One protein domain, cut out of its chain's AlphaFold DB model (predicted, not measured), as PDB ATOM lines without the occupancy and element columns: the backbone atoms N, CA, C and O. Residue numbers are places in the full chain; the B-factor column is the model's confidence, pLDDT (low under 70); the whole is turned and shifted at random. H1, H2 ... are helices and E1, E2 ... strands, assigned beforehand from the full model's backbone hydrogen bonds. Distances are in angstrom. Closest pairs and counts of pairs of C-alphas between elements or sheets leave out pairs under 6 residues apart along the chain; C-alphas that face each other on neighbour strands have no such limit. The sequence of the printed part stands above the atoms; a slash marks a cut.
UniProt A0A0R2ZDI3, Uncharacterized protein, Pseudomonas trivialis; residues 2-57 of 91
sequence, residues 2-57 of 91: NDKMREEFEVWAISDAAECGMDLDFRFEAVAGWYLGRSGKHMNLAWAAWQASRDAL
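What this domain is: This is residues 2 to 57 of the 91 residues of an uncharacterized protein of Pseudomonas trivialis (UniProt A0A0R2ZDI3). Two long helices, H1 and H2, cross steeply with a small gap between them, and a short two-strand hairpin, E1 and E2, packs by its strand E2 on the first half of H2. The last turn of H1 with the residues after it, 16 to 21, and the last residues of the printed part, 52 to 57, stick out free. The printed part has 56 residues, with two named helices and two named strands in the order H1, E1, E2, H2, and the sheet E1 - E2 is antiparallel. The class is mostly helix. The whole is compact, with a radius of gyration of the C-alphas of 11.3 A and spans of 31 by 26 by 18 A.

How they stand to each other: H1, residues 3 to 19, and H2, residues 40 to 56, are close but not clearly touching, their closest C-alphas being those of Phe 9 and Trp 47, 7.6 A apart. They run opposite ways at a steep tilt of 59 degrees. A short link of 7 residues joins H1 to E1, residues 27 to 29. E1 and E2, residues 34 to 36, form a hairpin with a tight link of 4 residues, and their directions stand at 136 degrees. N 27 and O 36 are within hydrogen-bond range at 3.0 A, as are N 36 and O 27 at 2.8 A. A tight link of 3 residues joins E2 to H2. The closest C-alphas of E2 and H2 are those of Tyr 35 and Asn 44, 5.8 A apart. Those of E1 and H2 are Arg 27 and Gly 40, 7.2 A apart. H1 and E2 are apart. In H1 and H2 every O i to N i+4 pair is within hydrogen-bond range.

Where its parts are: H1 begins at C-alpha 3, at (141.021, 137.854, 116.455), and is 24.7 A long from first to last C-alpha. E1 begins at C-alpha 27, at (133.010, 149.553, 118.087), and measures 6.5 A; E2 measures 6.6 A. H2 ends at C-alpha 56, at (154.053, 139.832, 132.049), and is 24.1 A long.

The domain as a whole: The two C-alphas farthest apart are those of Gly 21 and Leu 57, at 31.3 A. Without the stretches that stand free, the body has 44 residues and spans 27 by 23 by 16 A. The printed part, residues 2 to 57, has no cut, and no link is long. The mean pLDDT of the printed part is 93.2, and no printed residue is under 70.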
ATOM      1  N   ASN A   2     145.572 136.949 118.140       73.44
ATOM      2  CA  ASN A   2     144.642 136.670 117.039       73.44
ATOM      3  C   ASN A   2     143.253 137.269 117.336       73.44
ATOM      4  O   ASN A   2     143.003 137.708 118.459       73.44
ATOM      5  N   ASP A   3     142.368 137.271 116.340       82.00
ATOM      6  CA  ASP A   3     141.021 137.854 116.455       82.00
ATOM      7  C   ASP A   3     140.177 137.168 117.541       82.00
ATOM      8  O   ASP A   3     139.481 137.837 118.299       82.00
ATOM      9  N   LYS A   4     140.353 135.854 117.725       86.75
ATOM     10  CA  LYS A   4     139.645 135.070 118.746       86.75
ATOM     11  C   LYS A   4     139.883 135.577 120.174       86.75
ATOM     12  O   LYS A   4     138.954 135.648 120.969       86.75
ATOM     13  N   MET A   5     141.115 135.957 120.516       89.50
ATOM     14  CA  MET A   5     141.426 136.494 121.850       89.50
ATOM     15  C   MET A   5     140.740 137.830 122.123       89.50
ATOM     16  O   MET A   5     140.375 138.123 123.260       89.50
ATOM     17  N   ARG A   6     140.592 138.655 121.082       92.12
ATOM     18  CA  ARG A   6     139.874 139.921 121.185       92.12
ATOM     19  C   ARG A   6     138.383 139.670 121.391       92.12
ATOM     20  O   ARG A   6     137.807 140.269 122.289       92.12
ATOM     21  N   GLU A   7     137.795 138.765 120.614       93.12
ATOM     22  CA  GLU A   7     136.390 138.372 120.764       93.12
ATOM     23  C   GLU A   7     136.091 137.864 122.181       93.12
ATOM     24  O   GLU A   7     135.135 138.316 122.806       93.12
ATOM     25  N   GLU A   8     136.933 136.982 122.734       93.12
ATOM     26  CA  GLU A   8     136.771 136.474 124.106       93.12
ATOM     27  C   GLU A   8     136.824 137.599 125.153       93.12
ATOM     28  O   GLU A   8     136.024 137.616 126.093       93.12
ATOM     29  N   PHE A   9     137.728 138.566 124.980       94.88
ATOM     30  CA  PHE A   9     137.797 139.747 125.839       94.88
ATOM     31  C   PHE A   9     136.547 140.632 125.720       94.88
ATOM     32  O   PHE A   9     136.018 141.078 126.735       94.88
ATOM     33  N   GLU A  10     136.062 140.885 124.503       95.62
ATOM     34  CA  GLU A  10     134.879 141.718 124.263       95.62
ATOM     35  C   GLU A  10     133.614 141.083 124.848       95.62
ATOM     36  O   GLU A  10     132.827 141.778 125.491       95.62
ATOM     37  N   VAL A  11     133.451 139.763 124.704       95.50
ATOM     38  CA  VAL A  11     132.352 139.006 125.325       95.50
ATOM     39  C   VAL A  11     132.390 139.138 126.845       95.50
ATOM     40  O   VAL A  11     131.360 139.424 127.459       95.50
ATOM     41  N   TRP A  12     133.568 138.969 127.457       95.44
ATOM     42  CA  TRP A  12     133.725 139.155 128.899       95.44
ATOM     43  C   TRP A  12     133.363 140.582 129.328       95.44
ATOM     44  O   TRP A  12     132.563 140.749 130.245       95.44
ATOM     45  N   ALA A  13     133.891 141.601 128.644       95.69
ATOM     46  CA  ALA A  13     133.661 142.999 128.999       95.69
ATOM     47  C   ALA A  13     132.176 143.388 128.907       95.69
ATOM     48  O   ALA A  13     131.670 144.102 129.772       95.69
ATOM     49  N   ILE A  14     131.464 142.901 127.884       95.19
ATOM     50  CA  ILE A  14     130.017 143.111 127.735       95.19
ATOM     51  C   ILE A  14     129.251 142.438 128.882       95.19
ATOM     52  O   ILE A  14     128.349 143.052 129.449       95.19
ATOM     53  N   SER A  15     129.614 141.202 129.241       95.50
ATOM     54  CA  SER A  15     128.965 140.467 130.334       95.50
ATOM     55  C   SER A  15     129.164 141.153 131.688       95.50
ATOM     56  O   SER A  15     128.194 141.390 132.400       95.50
ATOM     57  N   ASP A  16     130.404 141.520 132.015       95.31
ATOM     58  CA  ASP A  16     130.763 142.188 133.273       95.31
ATOM     59  C   ASP A  16     130.051 143.544 133.425       95.31
ATOM     60  O   ASP A  16     129.478 143.861 134.472       95.31
ATOM     61  N   ALA A  17     129.988 144.324 132.342       94.12
ATOM     62  CA  ALA A  17     129.258 145.584 132.345       94.12
ATOM     63  C   ALA A  17     127.753 145.388 132.567       94.12
ATOM     64  O   ALA A  17     127.159 146.125 133.358       94.12
ATOM     65  N   ALA A  18     127.150 144.383 131.923       94.50
ATOM     66  CA  ALA A  18     125.735 144.072 132.090       94.50
ATOM     67  C   ALA A  18     125.402 143.659 133.535       94.50
ATOM     68  O   ALA A  18     124.394 144.111 134.081       94.50
ATOM     69  N   GLU A  19     126.266 142.872 134.188       95.94
ATOM     70  CA  GLU A  19     126.133 142.513 135.610       95.94
ATOM     71  C   GLU A  19     126.171 143.744 136.530       95.94
ATOM     72  O   GLU A  19     125.458 143.804 137.533       95.94
ATOM     73  N   CYS A  20     126.936 144.768 136.149       93.88
ATOM     74  CA  CYS A  20     127.007 146.046 136.855       93.88
ATOM     75  C   CYS A  20     125.880 147.033 136.485       93.88
ATOM     76  O   CYS A  20     125.898 148.177 136.944       93.88
ATOM     77  N   GLY A  21     124.916 146.640 135.643       94.50
ATOM     78  CA  GLY A  21     123.848 147.524 135.160       94.50
ATOM     79  C   GLY A  21     124.337 148.629 134.216       94.50
ATOM     80  O   GLY A  21     123.674 149.658 134.071       94.50
ATOM     81  N   MET A  22     125.504 148.441 133.602       91.88
ATOM     82  CA  MET A  22     126.085 149.347 132.618       91.88
ATOM     83  C   MET A  22     125.831 148.842 131.197       91.88
ATOM     84  O   MET A  22     125.778 147.641 130.946       91.88
ATOM     85  N   ASP A  23     125.732 149.778 130.256       92.25
ATOM     86  CA  ASP A  23     125.691 149.486 128.824       92.25
ATOM     87  C   ASP A  23     126.967 150.013 128.156       92.25
ATOM     88  O   ASP A  23     127.377 151.162 128.376       92.25
ATOM     89  N   LEU A  24     127.621 149.163 127.365       93.31
ATOM     90  CA  LEU A  24     128.866 149.499 126.685       93.31
ATOM     91  C   LEU A  24     128.597 149.864 125.226       93.31
ATOM     92  O   LEU A  24     128.408 149.006 124.373       93.31
ATOM     93  N   ASP A  25     128.696 151.156 124.922       94.69
ATOM     94  CA  ASP A  25     128.694 151.656 123.546       94.69
ATOM     95  C   ASP A  25     130.130 151.738 123.011       94.69
ATOM     96  O   ASP A  25     130.872 152.691 123.300       94.69
ATOM     97  N   PHE A  26     130.532 150.725 122.241       94.94
ATOM     98  CA  PHE A  26     131.794 150.730 121.513       94.94
ATOM     99  C   PHE A  26     131.718 150.023 120.156       94.94
ATOM    100  O   PHE A  26     130.855 149.190 119.899       94.94
ATOM    101  N   ARG A  27     132.685 150.334 119.290       94.19
ATOM    102  CA  ARG A  27     133.010 149.553 118.087       94.19
ATOM    103  C   ARG A  27     134.520 149.474 117.915       94.19
ATOM    104  O   ARG A  27     135.213 150.439 118.235       94.19
ATOM    105  N   PHE A  28     135.028 148.370 117.385       93.38
ATOM    106  CA  PHE A  28     136.442 148.247 117.042       93.38
ATOM    107  C   PHE A  28     136.705 148.773 115.624       93.38
ATOM    108  O   PHE A  28     136.051 148.352 114.671       93.38
ATOM    109  N   GLU A  29     137.655 149.695 115.467       94.50
ATOM    110  CA  GLU A  29     138.117 150.159 114.156       94.50
ATOM    111  C   GLU A  29     139.407 149.427 113.779       94.50
ATOM    112  O   GLU A  29     140.490 149.784 114.235       94.50
ATOM    113  N   ALA A  30     139.306 148.411 112.920       88.12
ATOM    114  CA  ALA A  30     140.439 147.549 112.576       88.12
ATOM    115  C   ALA A  30     141.634 148.293 111.948       88.12
ATOM    116  O   ALA A  30     142.775 147.908 112.185       88.12
ATOM    117  N   VAL A  31     141.391 149.368 111.185       88.31
ATOM    118  CA  VAL A  31     142.454 150.153 110.526       88.31
ATOM    119  C   VAL A  31     143.280 150.943 111.542       88.31
ATOM    120  O   VAL A  31     144.505 150.943 111.470       88.31
ATOM    121  N   ALA A  32     142.618 151.602 112.495       85.75
ATOM    122  CA  ALA A  32     143.283 152.351 113.561       85.75
ATOM    123  C   ALA A  32     143.761 151.440 114.706       85.75
ATOM    124  O   ALA A  32     144.648 151.807 115.474       85.75
ATOM    125  N   GLY A  33     143.166 150.252 114.823       89.88
ATOM    126  CA  GLY A  33     143.458 149.263 115.851       89.88
ATOM    127  C   GLY A  33     142.866 149.585 117.224       89.88
ATOM    128  O   GLY A  33     143.273 148.942 118.191       89.88
ATOM    129  N   TRP A  34     141.945 150.550 117.334       94.06
ATOM    130  CA  TRP A  34     141.403 151.057 118.604       94.06
ATOM    131  C   TRP A  34     139.871 150.991 118.662       94.06
ATOM    132  O   TRP A  34     139.174 150.989 117.646       94.06
ATOM    133  N   TYR A  35     139.341 150.979 119.884       96.00
ATOM    134  CA  TYR A  35     137.914 151.097 120.159       96.00
ATOM    135  C   TYR A  35     137.438 152.551 120.082       96.00
ATOM    136  O   TYR A  35     138.040 153.454 120.671       96.00
ATOM    137  N   LEU A  36     136.311 152.761 119.406       95.50
ATOM    138  CA  LEU A  36     135.581 154.025 119.295       95.50
ATOM    139  C   LEU A  36     134.241 153.933 120.037       95.50
ATOM    140  O   LEU A  36     133.811 152.837 120.377       95.50
ATOM    141  N   GLY A  37     133.558 155.063 120.239       94.56
ATOM    142  CA  GLY A  37     132.267 155.138 120.947       94.56
ATOM    143  C   GLY A  37     132.397 155.723 122.352       94.56
ATOM    144  O   GLY A  37     133.501 156.073 122.785       94.56
ATOM    145  N   ARG A  38     131.275 155.854 123.071       95.75
ATOM    146  CA  ARG A  38     131.256 156.451 124.419       95.75
ATOM    147  C   ARG A  38     132.151 155.689 125.397       95.75
ATOM    148  O   ARG A  38     132.862 156.303 126.191       95.75
ATOM    149  N   SER A  39     132.162 154.365 125.288       95.56
ATOM    150  CA  SER A  39     132.958 153.476 126.135       95.56
ATOM    151  C   SER A  39     134.330 153.148 125.538       95.56
ATOM    152  O   SER A  39     135.139 152.495 126.195       95.56
ATOM    153  N   GLY A  40     134.654 153.652 124.338       95.38
ATOM    154  CA  GLY A  40     135.867 153.281 123.601       95.38
ATOM    155  C   GLY A  40     137.169 153.523 124.370       95.38
ATOM    156  O   GLY A  40     138.056 152.675 124.367       95.38
ATOM    157  N   LYS A  41     137.291 154.636 125.107       94.75
ATOM    158  CA  LYS A  41     138.489 154.910 125.929       94.75
ATOM    159  C   LYS A  41     138.694 153.869 127.035       94.75
ATOM    160  O   LYS A  41     139.822 153.428 127.239       94.75
ATOM    161  N   HIS A  42     137.618 153.464 127.709       93.44
ATOM    162  CA  HIS A  42     137.663 152.434 128.748       93.44
ATOM    163  C   HIS A  42     138.026 151.078 128.146       93.44
ATOM    164  O   HIS A  42     138.907 150.404 128.668       93.44
ATOM    165  N   MET A  43     137.439 150.736 126.994       96.12
ATOM    166  CA  MET A  43     137.758 149.505 126.269       96.12
ATOM    167  C   MET A  43     139.220 149.450 125.822       96.12
ATOM    168  O   MET A  43     139.869 148.428 126.005       96.12
ATOM    169  N   ASN A  44     139.776 150.551 125.306       96.56
ATOM    170  CA  ASN A  44     141.193 150.610 124.935       96.56
ATOM    171  C   ASN A  44     142.116 150.402 126.143       96.56
ATOM    172  O   ASN A  44     143.087 149.656 126.042       96.56
ATOM    173  N   LEU A  45     141.813 151.034 127.282       96.25
ATOM    174  CA  LEU A  45     142.606 150.869 128.500       96.25
ATOM    175  C   LEU A  45     142.500 149.443 129.059       96.25
ATOM    176  O   LEU A  45     143.522 148.837 129.367       96.25
ATOM    177  N   ALA A  46     141.282 148.909 129.167       95.69
ATOM    178  CA  ALA A  46     141.036 147.558 129.664       95.69
ATOM    179  C   ALA A  46     141.689 146.503 128.763       95.69
ATOM    180  O   ALA A  46     142.344 145.591 129.263       95.69
ATOM    181  N   TRP A  47     141.597 146.675 127.441       95.44
ATOM    182  CA  TRP A  47     142.279 145.818 126.478       95.44
ATOM    183  C   TRP A  47     143.793 145.888 126.666       95.44
ATOM    184  O   TRP A  47     144.422 144.857 126.879       95.44
ATOM    185  N   ALA A  48     144.386 147.085 126.690       95.56
ATOM    186  CA  ALA A  48     145.828 147.241 126.889       95.56
ATOM    187  C   ALA A  48     146.311 146.618 128.212       95.56
ATOM    188  O   ALA A  48     147.336 145.935 128.233       95.56
ATOM    189  N   ALA A  49     145.559 146.798 129.301       96.00
ATOM    190  CA  ALA A  49     145.859 146.188 130.594       96.00
ATOM    191  C   ALA A  49     145.780 144.653 130.538       96.00
ATOM    192  O   ALA A  49     146.666 143.969 131.054       96.00
ATOM    193  N   TRP A  50     144.765 144.109 129.861       94.56
ATOM    194  CA  TRP A  50     144.628 142.672 129.642       94.56
ATOM    195  C   TRP A  50     145.830 142.114 128.870       94.56
ATOM    196  O   TRP A  50     146.469 141.173 129.340       94.56
ATOM    197  N   GLN A  51     146.220 142.743 127.756       93.06
ATOM    198  CA  GLN A  51     147.401 142.336 126.985       93.06
ATOM    199  C   GLN A  51     148.674 142.372 127.844       93.06
ATOM    200  O   GLN A  51     149.411 141.388 127.892       93.06
ATOM    201  N   ALA A  52     148.892 143.467 128.579       93.75
ATOM    202  CA  ALA A  52     150.063 143.645 129.434       93.75
ATOM    203  C   ALA A  52     150.153 142.584 130.543       93.75
ATOM    204  O   ALA A  52     151.235 142.064 130.811       93.75
ATOM    205  N   SER A  53     149.025 142.221 131.167       93.88
ATOM    206  CA  SER A  53     148.998 141.185 132.210       93.88
ATOM    207  C   SER A  53     149.439 139.813 131.690       93.88
ATOM    208  O   SER A  53     150.188 139.103 132.359       93.88
ATOM    209  N   ARG A  54     149.036 139.462 130.463       92.56
ATOM    210  CA  ARG A  54     149.438 138.217 129.796       92.56
ATOM    211  C   ARG A  54     150.888 138.253 129.353       92.56
ATOM    212  O   ARG A  54     151.588 137.258 129.484       92.56
ATOM    213  N   ASP A  55     151.340 139.404 128.862       90.44
ATOM    214  CA  ASP A  55     152.724 139.606 128.452       90.44
ATOM    215  C   ASP A  55     153.711 139.527 129.619       90.44
ATOM    216  O   ASP A  55     154.860 139.128 129.401       90.44
ATOM    217  N   ALA A  56     153.275 139.913 130.819       92.38
ATOM    218  CA  ALA A  56     154.053 139.832 132.049       92.38
ATOM    219  C   ALA A  56     154.071 138.418 132.661       92.38
ATOM    220  O   ALA A  56     155.002 138.084 133.397       92.38
ATOM    221  N   LEU A  57     153.068 137.584 132.370       93.25
ATOM    222  CA  LEU A  57     152.986 136.215 132.871       93.25
ATOM    223  C   LEU A  57     153.857 135.271 132.028       93.25
ATOM    224  O   LEU A  57     153.669 135.146 130.819       93.25
TER     225      LEU A  57